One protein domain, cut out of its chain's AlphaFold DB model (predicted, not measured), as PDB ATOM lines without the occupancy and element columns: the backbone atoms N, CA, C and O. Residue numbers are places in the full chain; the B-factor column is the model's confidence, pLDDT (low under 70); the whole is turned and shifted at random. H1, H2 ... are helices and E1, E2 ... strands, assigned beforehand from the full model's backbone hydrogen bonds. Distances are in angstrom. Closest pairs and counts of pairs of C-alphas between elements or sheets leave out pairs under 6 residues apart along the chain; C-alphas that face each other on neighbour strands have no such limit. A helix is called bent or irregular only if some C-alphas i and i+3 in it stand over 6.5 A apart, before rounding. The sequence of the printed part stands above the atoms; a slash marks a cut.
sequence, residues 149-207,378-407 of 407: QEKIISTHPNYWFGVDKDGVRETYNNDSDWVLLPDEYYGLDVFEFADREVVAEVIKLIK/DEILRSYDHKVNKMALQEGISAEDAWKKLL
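What this domain is: This is residues 149 to 207 and 378 to 407 of the 407 residues of an uncharacterized protein of Candidatus Falkowbacteria bacterium CG_4_10_14_0_2_um_filter_41_15 (UniProt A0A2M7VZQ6). A small antiparallel sheet of three short strands, E1, E4 and E3, stands next to a cluster of three helices, in which H3 packs on both H1 and H2. H1 leaves directly from E4, while E2 lies off at the far end, beyond the sheet. The printed part has 89 residues, with elements in the order E1, E2, E3, E4, H1, H2, H3, and its class is mixed, helices and strands. It is compact, with a radius of gyration of the C-alphas of 13.8 A and spans of 40 by 27 by 18 A.

How they stand to each other: The sheet runs E1, residues 152 to 154, E4, residues 192 to 195, and E3, residues 178 to 180. E1 and E4 are antiparallel, with N 153 and O 193 2.8 A apart, within hydrogen-bond range. E3 and E4 form a hairpin, with N 179 and O 194 at 2.8 A, also within range. H1, residues 196 to 207, only grazes the sheet, with residues 196 to 199. H3, residues 399 to 404, touches H1 at a shallow tilt of 23 degrees, opposite ways; their closest C-alphas, Ile 203 and Glu 400, are 6.1 A apart. H2, residues 378 to 395, touches H3 about perpendicular, at 79 degrees, with residues 388 to 392 alone; the C-alphas of Ala 392 and Ala 402, the closest, are 5.2 A apart. H1 and H2 only just touch, with 3 pairs of C-alphas within 8 A, the closest being Val 202 and Leu 381 at 6.7 A. E2, residues 168 to 171, pairs with no named strand. Every O i to N i+4 pair is within hydrogen-bond range in H1 and H3, and 12 of 14 in H2.

Where its parts are: E1 begins at C-alpha 152 (13.691, 18.706, 10.340). H1 is 16.9 A long. H2, 24.3 A, is irregular, with C-alphas 383 and 386 7.5 A apart and a kink of 56 degrees near residue 385. H3 ends at C-alpha 404 (13.069, 35.489, 5.118).

The domain as a whole: The C-alphas farthest apart, Lys 165 and Lys 207, are 41.1 A apart. Residues 208 to 377 are not printed, and C-alphas 207 and 378 are 13.8 A apart across this cut. The links E1 to E2 and E3 to E4 are long. The pLDDT is under 70 at residues 157 to 167 and 184 to 189.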
ATOM      1  N   GLN A 149      13.065  13.698  17.052       83.19
ATOM      2  CA  GLN A 149      13.526  14.775  17.936       83.19
ATOM      3  C   GLN A 149      14.203  15.915  17.167       83.19
ATOM      4  O   GLN A 149      14.222  17.047  17.653       83.19
ATOM      5  N   GLU A 150      14.743  15.602  15.990       85.56
ATOM      6  CA  GLU A 150      15.256  16.568  15.031       85.56
ATOM      7  C   GLU A 150      14.122  17.474  14.542       85.56
ATOM      8  O   GLU A 150      13.045  17.011  14.164       85.56
ATOM      9  N   LYS A 151      14.356  18.787  14.528       88.69
ATOM     10  CA  LYS A 151      13.386  19.775  14.038       88.69
ATOM     11  C   LYS A 151      13.451  19.962  12.511       88.69
ATOM     12  O   LYS A 151      13.199  21.054  12.001       88.69
ATOM     13  N   ILE A 152      13.754  18.876  11.797       89.00
ATOM     14  CA  ILE A 152      13.691  18.706  10.340       89.00
ATOM     15  C   ILE A 152      12.898  17.426  10.060       89.00
ATOM     16  O   ILE A 152      12.935  16.472  10.838       89.00
ATOM     17  N   ILE A 153      12.140  17.399   8.969       86.31
ATOM     18  CA  ILE A 153      11.376  16.224   8.564       86.31
ATOM     19  C   ILE A 153      11.311  16.121   7.041       86.31
ATOM     20  O   ILE A 153      11.016  17.090   6.350       86.31
ATOM     21  N   SER A 154      11.582  14.925   6.519       80.75
ATOM     22  CA  SER A 154      11.542  14.625   5.082       80.75
ATOM     23  C   SER A 154      10.397  13.669   4.761       80.75
ATOM     24  O   SER A 154      10.121  12.742   5.517       80.75
ATOM     25  N   THR A 155       9.732  13.826   3.627       76.00
ATOM     26  CA  THR A 155       8.727  12.866   3.141       76.00
ATOM     27  C   THR A 155       9.295  11.890   2.122       76.00
ATOM     28  O   THR A 155       8.547  11.178   1.459       76.00
ATOM     29  N   HIS A 156      10.623  11.819   1.996       70.50
ATOM     30  CA  HIS A 156      11.256  10.938   1.030       70.50
ATOM     31  C   HIS A 156      10.899   9.452   1.305       70.50
ATOM     32  O   HIS A 156      11.162   8.950   2.403       70.50
ATOM     33  N   PRO A 157      10.385   8.697   0.311       56.06
ATOM     34  CA  PRO A 157       9.915   7.315   0.498       56.06
ATOM     35  C   PRO A 157      11.033   6.310   0.834       56.06
ATOM     36  O   PRO A 157      10.786   5.291   1.466       56.06
ATOM     37  N   ASN A 158      12.285   6.598   0.454       53.41
ATOM     38  CA  ASN A 158      13.460   5.805   0.860       53.41
ATOM     39  C   ASN A 158      13.849   5.924   2.345       53.41
ATOM     40  O   ASN A 158      14.712   5.164   2.795       53.41
ATOM     41  N   TYR A 159      13.254   6.827   3.135       55.09
ATOM     42  CA  TYR A 159      13.308   6.633   4.581       55.09
ATOM     43  C   TYR A 159      12.396   5.455   4.881       55.09
ATOM     44  O   TYR A 159      11.229   5.468   4.533       55.09
ATOM     45  N   TRP A 160      12.923   4.424   5.529       52.41
ATOM     46  CA  TRP A 160      12.268   3.137   5.793       52.41
ATOM     47  C   TRP A 160      10.965   3.230   6.637       52.41
ATOM     48  O   TRP A 160      10.377   2.215   6.993       52.41
ATOM     49  N   PHE A 161      10.527   4.456   6.937       55.41
ATOM     50  CA  PHE A 161       9.356   4.885   7.707       55.41
ATOM     51  C   PHE A 161       8.611   6.057   7.042       55.41
ATOM     52  O   PHE A 161       7.807   6.732   7.679       55.41
ATOM     53  N   GLY A 162       8.966   6.376   5.798       52.09
ATOM     54  CA  GLY A 162       8.444   7.507   5.058       52.09
ATOM     55  C   GLY A 162       6.998   7.243   4.697       52.09
ATOM     56  O   GLY A 162       6.717   6.200   4.128       52.09
ATOM     57  N   VAL A 163       6.149   8.202   5.071       55.31
ATOM     58  CA  VAL A 163       4.831   8.514   4.511       55.31
ATOM     59  C   VAL A 163       3.956   7.297   4.200       55.31
ATOM     60  O   VAL A 163       4.238   6.508   3.299       55.31
ATOM     61  N   ASP A 164       2.843   7.159   4.909       58.16
ATOM     62  CA  ASP A 164       1.874   6.132   4.551       58.16
ATOM     63  C   ASP A 164       1.328   6.328   3.119       58.16
ATOM     64  O   ASP A 164       1.598   7.311   2.421       58.16
ATOM     65  N   LYS A 165       0.548   5.352   2.649       53.28
ATOM     66  CA  LYS A 165       0.002   5.340   1.283       53.28
ATOM     67  C   LYS A 165      -0.858   6.567   0.951       53.28
ATOM     68  O   LYS A 165      -1.105   6.798  -0.230       53.28
ATOM     69  N   ASP A 166      -1.289   7.323   1.960       58.41
ATOM     70  CA  ASP A 166      -2.160   8.486   1.831       58.41
ATOM     71  C   ASP A 166      -1.383   9.813   1.859       58.41
ATOM     72  O   ASP A 166      -1.985  10.890   1.866       58.41
ATOM     73  N   GLY A 167      -0.048   9.769   1.845       64.62
ATOM     74  CA  GLY A 167       0.762  10.983   1.868       64.62
ATOM     75  C   GLY A 167       0.919  11.574   3.273       64.62
ATOM     76  O   GLY A 167       1.256  12.753   3.397       64.62
ATOM     77  N   VAL A 168       0.654  10.796   4.332       72.50
ATOM     78  CA  VAL A 168       0.722  11.256   5.723       72.50
ATOM     79  C   VAL A 168       1.990  10.750   6.400       72.50
ATOM     80  O   VAL A 168       2.289   9.557   6.402       72.50
ATOM     81  N   ARG A 169       2.741  11.661   7.025       79.50
ATOM     82  CA  ARG A 169       3.851  11.311   7.918       79.50
ATOM     83  C   ARG A 169       3.432  11.530   9.368       79.50
ATOM     84  O   ARG A 169       3.091  12.647   9.739       79.50
ATOM     85  N   GLU A 170       3.488  10.486  10.188       82.69
ATOM     86  CA  GLU A 170       3.180  10.565  11.620       82.69
ATOM     87  C   GLU A 170       4.456  10.593  12.468       82.69
ATOM     88  O   GLU A 170       5.380   9.809  12.243       82.69
ATOM     89  N   THR A 171       4.507  11.472  13.470       86.56
ATOM     90  CA  THR A 171       5.629  11.546  14.417       86.56
ATOM     91  C   THR A 171       5.192  11.977  15.816       86.56
ATOM     92  O   THR A 171       4.253  12.754  15.956       86.56
ATOM     93  N   TYR A 172       5.863  11.487  16.866       86.44
ATOM     94  CA  TYR A 172       5.514  11.812  18.258       86.44
ATOM     95  C   TYR A 172       5.788  13.264  18.664       86.44
ATOM     96  O   TYR A 172       5.133  13.756  19.573       86.44
ATOM     97  N   ASN A 173       6.767  13.939  18.059       78.12
ATOM     98  CA  ASN A 173       7.117  15.319  18.419       78.12
ATOM     99  C   ASN A 173       6.752  16.272  17.282       78.12
ATOM    100  O   ASN A 173       7.621  16.870  16.650       78.12
ATOM    101  N   ASN A 174       5.454  16.378  16.999       78.81
ATOM    102  CA  ASN A 174       4.942  17.264  15.958       78.81
ATOM    103  C   ASN A 174       4.446  18.606  16.528       78.81
ATOM    104  O   ASN A 174       3.372  19.087  16.184       78.81
ATOM    105  N   ASP A 175       5.223  19.201  17.426       79.75
ATOM    106  CA  ASP A 175       4.951  20.491  18.072       79.75
ATOM    107  C   ASP A 175       5.501  21.693  17.279       79.75
ATOM    108  O   ASP A 175       5.549  22.811  17.788       79.75
ATOM    109  N   SER A 176       5.956  21.455  16.050       84.75
ATOM    110  CA  SER A 176       6.689  22.414  15.225       84.75
ATOM    111  C   SER A 176       5.784  23.233  14.304       84.75
ATOM    112  O   SER A 176       4.791  22.734  13.773       84.75
ATOM    113  N   ASP A 177       6.189  24.474  14.034       89.31
ATOM    114  CA  ASP A 177       5.619  25.278  12.947       89.31
ATOM    115  C   ASP A 177       6.447  25.042  11.679       89.31
ATOM    116  O   ASP A 177       7.505  25.644  11.484       89.31
ATOM    117  N   TRP A 178       6.017  24.077  10.863       89.38
ATOM    118  CA  TRP A 178       6.800  23.582   9.732       89.38
ATOM    119  C   TRP A 178       6.874  24.577   8.576       89.38
ATOM    120  O   TRP A 178       5.872  24.972   7.982       89.38
ATOM    121  N   VAL A 179       8.103  24.895   8.187       91.00
ATOM    122  CA  VAL A 179       8.445  25.671   6.999       91.00
ATOM    123  C   VAL A 179       8.978  24.721   5.937       91.00
ATOM    124  O   VAL A 179       9.968  24.028   6.162       91.00
ATOM    125  N   LEU A 180       8.334  24.701   4.769       89.38
ATOM    126  CA  LEU A 180       8.836  23.972   3.605       89.38
ATOM    127  C   LEU A 180      10.204  24.543   3.200       89.38
ATOM    128  O   LEU A 180      10.361  25.765   3.112       89.38
ATOM    129  N   LEU A 181      11.172  23.669   2.935       89.50
ATOM    130  CA  LEU A 181      12.479  24.025   2.393       89.50
ATOM    131  C   LEU A 181      12.462  23.977   0.853       89.50
ATOM    132  O   LEU A 181      11.723  23.185   0.261       89.50
ATOM    133  N   PRO A 182      13.257  24.829   0.177       84.56
ATOM    134  CA  PRO A 182      13.307  24.863  -1.278       84.56
ATOM    135  C   PRO A 182      14.025  23.635  -1.855       84.56
ATOM    136  O   PRO A 182      15.223  23.464  -1.617       84.56
ATOM    137  N   ASP A 183      13.345  22.810  -2.655       74.00
ATOM    138  CA  ASP A 183      13.954  21.659  -3.340       74.00
ATOM    139  C   ASP A 183      14.088  21.880  -4.862       74.00
ATOM    140  O   ASP A 183      13.336  22.630  -5.460       74.00
ATOM    141  N   GLU A 184      15.077  21.260  -5.512       55.81
ATOM    142  CA  GLU A 184      15.251  21.307  -6.977       55.81
ATOM    143  C   GLU A 184      14.523  20.146  -7.678       55.81
ATOM    144  O   GLU A 184      14.414  20.129  -8.903       55.81
ATOM    145  N   TYR A 185      14.009  19.181  -6.907       56.47
ATOM    146  CA  TYR A 185      13.304  17.991  -7.396       56.47
ATOM    147  C   TYR A 185      11.802  18.031  -7.124       56.47
ATOM    148  O   TYR A 185      11.165  16.994  -6.921       56.47
ATOM    149  N   TYR A 186      11.236  19.233  -7.160       57.22
ATOM    150  CA  TYR A 186       9.806  19.502  -7.225       57.22
ATOM    151  C   TYR A 186       9.141  18.722  -8.375       57.22
ATOM    152  O   TYR A 186       9.002  19.199  -9.499       57.22
ATOM    153  N   GLY A 187       8.786  17.467  -8.112       52.97
ATOM    154  CA  GLY A 187       8.395  16.490  -9.130       52.97
ATOM    155  C   GLY A 187       8.602  15.028  -8.725       52.97
ATOM    156  O   GLY A 187       8.108  14.144  -9.419       52.97
ATOM    157  N   LEU A 188       9.298  14.762  -7.612       61.66
ATOM    158  CA  LEU A 188       9.416  13.424  -7.013       61.66
ATOM    159  C   LEU A 188       8.494  13.210  -5.796       61.66
ATOM    160  O   LEU A 188       8.656  12.213  -5.097       61.66
ATOM    161  N   ASP A 189       7.567  14.136  -5.522       68.19
ATOM    162  CA  ASP A 189       6.694  14.144  -4.332       68.19
ATOM    163  C   ASP A 189       7.464  14.004  -2.998       68.19
ATOM    164  O   ASP A 189       6.958  13.500  -1.991       68.19
ATOM    165  N   VAL A 190       8.713  14.480  -2.986       75.31
ATOM    166  CA  VAL A 190       9.569  14.568  -1.801       75.31
ATOM    167  C   VAL A 190       9.578  16.005  -1.306       75.31
ATOM    168  O   VAL A 190       9.816  16.936  -2.070       75.31
ATOM    169  N   PHE A 191       9.325  16.172  -0.015       81.00
ATOM    170  CA  PHE A 191       9.272  17.455   0.660       81.00
ATOM    171  C   PHE A 191      10.140  17.389   1.906       81.00
ATOM    172  O   PHE A 191      10.087  16.410   2.649       81.00
ATOM    173  N   GLU A 192      10.899  18.446   2.160       87.00
ATOM    174  CA  GLU A 192      11.617  18.622   3.417       87.00
ATOM    175  C   GLU A 192      11.115  19.869   4.121       87.00
ATOM    176  O   GLU A 192      10.936  20.918   3.503       87.00
ATOM    177  N   PHE A 193      10.881  19.754   5.420       89.00
ATOM    178  CA  PHE A 193      10.430  20.847   6.261       89.00
ATOM    179  C   PHE A 193      11.391  21.020   7.420       89.00
ATOM    180  O   PHE A 193      11.933  20.048   7.941       89.00
ATOM    181  N   ALA A 194      11.547  22.259   7.858       92.56
ATOM    182  CA  ALA A 194      12.241  22.601   9.085       92.56
ATOM    183  C   ALA A 194      11.314  23.409   9.985       92.56
ATOM    184  O   ALA A 194      10.452  24.142   9.500       92.56
ATOM    185  N   ASP A 195      11.488  23.298  11.293       93.38
ATOM    186  CA  ASP A 195      10.776  24.164  12.223       93.38
ATOM    187  C   ASP A 195      11.144  25.642  11.987       93.38
ATOM    188  O   ASP A 195      12.304  25.995  11.731       93.38
ATOM    189  N   ARG A 196      10.149  26.529  12.095       94.56
ATOM    190  CA  ARG A 196      10.301  27.978  11.922       94.56
ATOM    191  C   ARG A 196      11.446  28.561  12.761       94.56
ATOM    192  O   ARG A 196      12.150  29.455  12.286       94.56
ATOM    193  N   GLU A 197      11.662  28.084  13.988       95.44
ATOM    194  CA  GLU A 197      12.743  28.559  14.859       95.44
ATOM    195  C   GLU A 197      14.133  28.157  14.355       95.44
ATOM    196  O   GLU A 197      15.093  28.909  14.559       95.44
ATOM    197  N   VAL A 198      14.248  27.009  13.680       95.75
ATOM    198  CA  VAL A 198      15.487  26.575  13.021       95.75
ATOM    199  C   VAL A 198      15.782  27.490  11.834       95.75
ATOM    200  O   VAL A 198      16.884  28.029  11.732       95.75
ATOM    201  N   VAL A 199      14.793  27.767  10.977       95.62
ATOM    202  CA  VAL A 199      14.964  28.691   9.836       95.62
ATOM    203  C   VAL A 199      15.299  30.113  10.318       95.62
ATOM    204  O   VAL A 199      16.158  30.796   9.757       95.62
ATOM    205  N   ALA A 200      14.691  30.563  11.417       96.50
ATOM    206  CA  ALA A 200      15.040  31.838  12.039       96.50
ATOM    207  C   ALA A 200      16.484  31.863  12.581       96.50
ATOM    208  O   ALA A 200      17.134  32.915  12.562       96.50
ATOM    209  N   GLU A 201      17.002  30.735  13.070       97.00
ATOM    210  CA  GLU A 201      18.403  30.595  13.470       97.00
ATOM    211  C   GLU A 201      19.347  30.644  12.266       97.00
ATOM    212  O   GLU A 201      20.318  31.399  12.314       97.00
ATOM    213  N   VAL A 202      19.019  29.969  11.161       96.12
ATOM    214  CA  VAL A 202      19.761  30.050   9.888       96.12
ATOM    215  C   VAL A 202      19.968  31.510   9.463       96.12
ATOM    216  O   VAL A 202      21.097  31.938   9.209       96.12
ATOM    217  N   ILE A 203      18.912  32.331   9.499       95.12
ATOM    218  CA  ILE A 203      18.998  33.770   9.186       95.12
ATOM    219  C   ILE A 203      19.971  34.499  10.128       95.12
ATOM    220  O   ILE A 203      20.744  35.359   9.689       95.12
ATOM    221  N   LYS A 204      19.962  34.184  11.431       95.62
ATOM    222  CA  LYS A 204      20.900  34.774  12.408       95.62
ATOM    223  C   LYS A 204      22.343  34.359  12.122       95.62
ATOM    224  O   LYS A 204      23.236  35.206  12.197       95.62
ATOM    225  N   LEU A 205      22.572  33.095  11.772       95.12
ATOM    226  CA  LEU A 205      23.896  32.570  11.442       95.12
ATOM    227  C   LEU A 205      24.479  33.283  10.215       95.12
ATOM    228  O   LEU A 205      25.607  33.775  10.292       95.12
ATOM    229  N   ILE A 206      23.683  33.473   9.156       91.81
ATOM    230  CA  ILE A 206      24.078  34.228   7.951       91.81
ATOM    231  C   ILE A 206      24.474  35.663   8.305       91.81
ATOM    232  O   ILE A 206      25.563  36.115   7.947       91.81
ATOM    233  N   LYS A 207      23.641  36.370   9.083       91.44
ATOM    234  CA  LYS A 207      23.941  37.738   9.555       91.44
ATOM    235  C   LYS A 207      25.253  37.822  10.317       91.44
ATOM    236  O   LYS A 207      26.006  38.783  10.166       91.44
ATOM    237  N   ASP A 378      22.904  24.257  11.074       93.38
ATOM    238  CA  ASP A 378      24.158  24.000  10.346       93.38
ATOM    239  C   ASP A 378      23.927  23.104   9.120       93.38
ATOM    240  O   ASP A 378      24.411  23.410   8.027       93.38
ATOM    241  N   GLU A 379      23.137  22.039   9.276       91.06
ATOM    242  CA  GLU A 379      22.774  21.148   8.176       91.06
ATOM    243  C   GLU A 379      22.023  21.886   7.070       91.06
ATOM    244  O   GLU A 379      22.399  21.785   5.900       91.06
ATOM    245  N   ILE A 380      21.007  22.675   7.424       92.06
ATOM    246  CA  ILE A 380      20.231  23.442   6.450       92.06
ATOM    247  C   ILE A 380      21.131  24.422   5.695       92.06
ATOM    248  O   ILE A 380      21.045  24.506   4.472       92.06
ATOM    249  N   LEU A 381      22.041  25.120   6.380       91.00
ATOM    250  CA  LEU A 381      23.012  25.988   5.710       91.00
ATOM    251  C   LEU A 381      23.869  25.209   4.710       91.00
ATOM    252  O   LEU A 381      24.045  25.634   3.573       91.00
ATOM    253  N   ARG A 382      24.380  24.038   5.083       88.25
ATOM    254  CA  ARG A 382      25.205  23.237   4.171       88.25
ATOM    255  C   ARG A 382      24.422  22.702   2.974       88.25
ATOM    256  O   ARG A 382      24.953  22.686   1.862       88.25
ATOM    257  N   SER A 383      23.186  22.270   3.194       87.62
ATOM    258  CA  SER A 383      22.375  21.572   2.193       87.62
ATOM    259  C   SER A 383      21.585  22.518   1.286       87.62
ATOM    260  O   SER A 383      21.386  22.206   0.113       87.62
ATOM    261  N   TYR A 384      21.180  23.695   1.776       88.31
ATOM    262  CA  TYR A 384      20.233  24.583   1.088       88.31
ATOM    263  C   TYR A 384      20.777  25.973   0.747       88.31
ATOM    264  O   TYR A 384      20.180  26.650  -0.091       88.31
ATOM    265  N   ASP A 385      21.909  26.411   1.314       87.19
ATOM    266  CA  ASP A 385      22.404  27.781   1.096       87.19
ATOM    267  C   ASP A 385      22.663  28.083  -0.388       87.19
ATOM    268  O   ASP A 385      22.266  29.129  -0.893       87.19
ATOM    269  N   HIS A 386      23.220  27.134  -1.145       88.44
ATOM    270  CA  HIS A 386      23.409  27.301  -2.590       88.44
ATOM    271  C   HIS A 386      22.085  27.535  -3.346       88.44
ATOM    272  O   HIS A 386      22.041  28.366  -4.258       88.44
ATOM    273  N   LYS A 387      20.997  26.853  -2.951       86.75
ATOM    274  CA  LYS A 387      19.668  26.985  -3.571       86.75
ATOM    275  C   LYS A 387      19.041  28.328  -3.228       86.75
ATOM    276  O   LYS A 387      18.595  29.045  -4.120       86.75
ATOM    277  N   VAL A 388      19.061  28.704  -1.952       89.12
ATOM    278  CA  VAL A 388      18.498  29.982  -1.501       89.12
ATOM    279  C   VAL A 388      19.287  31.162  -2.073       89.12
ATOM    280  O   VAL A 388      18.688  32.155  -2.478       89.12
ATOM    281  N   ASN A 389      20.608  31.037  -2.232       89.44
ATOM    282  CA  ASN A 389      21.427  32.028  -2.935       89.44
ATOM    283  C   ASN A 389      21.064  32.140  -4.423       89.44
ATOM    284  O   ASN A 389      20.981  33.245  -4.957       89.44
ATOM    285  N   LYS A 390      20.801  31.019  -5.104       90.69
ATOM    286  CA  LYS A 390      20.321  31.021  -6.495       90.69
ATOM    287  C   LYS A 390      18.939  31.671  -6.612       90.69
ATOM    288  O   LYS A 390      18.738  32.475  -7.518       90.69
ATOM    289  N   MET A 391      18.032  31.396  -5.672       89.75
ATOM    290  CA  MET A 391      16.740  32.083  -5.564       89.75
ATOM    291  C   MET A 391      16.939  33.592  -5.362       89.75
ATOM    292  O   MET A 391      16.356  34.389  -6.089       89.75
ATOM    293  N   ALA A 392      17.827  34.003  -4.451       91.38
ATOM    294  CA  ALA A 392      18.142  35.411  -4.212       91.38
ATOM    295  C   ALA A 392      18.626  36.128  -5.487       91.38
ATOM    296  O   ALA A 392      18.182  37.236  -5.785       91.38
ATOM    297  N   LEU A 393      19.489  35.469  -6.270       92.69
ATOM    298  CA  LEU A 393      19.993  35.982  -7.547       92.69
ATOM    299  C   LEU A 393      18.896  36.109  -8.613       92.69
ATOM    300  O   LEU A 393      18.873  37.112  -9.324       92.69
ATOM    301  N   GLN A 394      17.996  35.124  -8.728       91.44
ATOM    302  CA  GLN A 394      16.855  35.177  -9.656       91.44
ATOM    303  C   GLN A 394      15.904  36.335  -9.327       91.44
ATOM    304  O   GLN A 394      15.389  36.991 -10.230       91.44
ATOM    305  N   GLU A 395      15.725  36.600  -8.034       89.94
ATOM    306  CA  GLU A 395      14.809  37.604  -7.491       89.94
ATOM    307  C   GLU A 395      15.432  39.006  -7.361       89.94
ATOM    308  O   GLU A 395      14.726  39.974  -7.084       89.94
ATOM    309  N   GLY A 396      16.752  39.138  -7.526       92.94
ATOM    310  CA  GLY A 396      17.462  40.405  -7.329       92.94
ATOM    311  C   GLY A 396      17.459  40.905  -5.877       92.94
ATOM    312  O   GLY A 396      17.467  42.115  -5.647       92.94
ATOM    313  N   ILE A 397      17.439  39.993  -4.898       94.00
ATOM    314  CA  ILE A 397      17.413  40.293  -3.454       94.00
ATOM    315  C   ILE A 397      18.652  39.739  -2.737       94.00
ATOM    316  O   ILE A 397      19.460  39.016  -3.319       94.00
ATOM    317  N   SER A 398      18.822  40.080  -1.457       91.19
ATOM    318  CA  SER A 398      19.883  39.493  -0.633       91.19
ATOM    319  C   SER A 398      19.562  38.042  -0.244       91.19
ATOM    320  O   SER A 398      18.395  37.664  -0.142       91.19
ATOM    321  N   ALA A 399      20.592  37.237   0.037       87.94
ATOM    322  CA  ALA A 399      20.427  35.878   0.564       87.94
ATOM    323  C   ALA A 399      19.600  35.858   1.861       87.94
ATOM    324  O   ALA A 399      18.733  35.012   2.046       87.94
ATOM    325  N   GLU A 400      19.829  36.838   2.738       91.44
ATOM    326  CA  GLU A 400      19.055  37.012   3.967       91.44
ATOM    327  C   GLU A 400      17.563  37.214   3.671       91.44
ATOM    328  O   GLU A 400      16.717  36.595   4.313       91.44
ATOM    329  N   ASP A 401      17.230  38.072   2.707       93.00
ATOM    330  CA  ASP A 401      15.837  38.333   2.345       93.00
ATOM    331  C   ASP A 401      15.200  37.137   1.637       93.00
ATOM    332  O   ASP A 401      14.018  36.873   1.843       93.00
ATOM    333  N   ALA A 402      15.979  36.366   0.878       91.69
ATOM    334  CA  ALA A 402      15.534  35.104   0.299       91.69
ATOM    335  C   ALA A 402      15.182  34.071   1.384       91.69
ATOM    336  O   ALA A 402      14.111  33.476   1.323       91.69
ATOM    337  N   TRP A 403      16.006  33.927   2.428       92.50
ATOM    338  CA  TRP A 403      15.676  33.089   3.590       92.50
ATOM    339  C   TRP A 403      14.440  33.592   4.345       92.50
ATOM    340  O   TRP A 403      13.605  32.791   4.755       92.50
ATOM    341  N   LYS A 404      14.278  34.914   4.501       93.12
ATOM    342  CA  LYS A 404      13.069  35.489   5.118       93.12
ATOM    343  C   LYS A 404      11.798  35.188   4.332       93.12
ATOM    344  O   LYS A 404      10.759  35.086   4.966       93.12
ATOM    345  N   LYS A 405      11.861  35.057   3.000       90.56
ATOM    346  CA  LYS A 405      10.690  34.692   2.183       90.56
ATOM    347  C   LYS A 405      10.163  33.281   2.494       90.56
ATOM    348  O   LYS A 405       9.020  32.995   2.162       90.56
ATOM    349  N   LEU A 406      10.965  32.414   3.124       88.62
ATOM    350  CA  LEU A 406      10.515  31.079   3.535       88.62
ATOM    351  C   LEU A 406       9.626  31.117   4.795       88.62
ATOM    352  O   LEU A 406       8.779  30.241   4.970       88.62
ATOM    353  N   LEU A 407       9.800  32.124   5.661       89.38
ATOM    354  CA  LEU A 407       9.039  32.324   6.907       89.38
ATOM    355  C   LEU A 407       7.671  32.963   6.649       89.38
ATOM    356  O   LEU A 407       6.730  32.635   7.420       89.38
TER     357      LEU A 407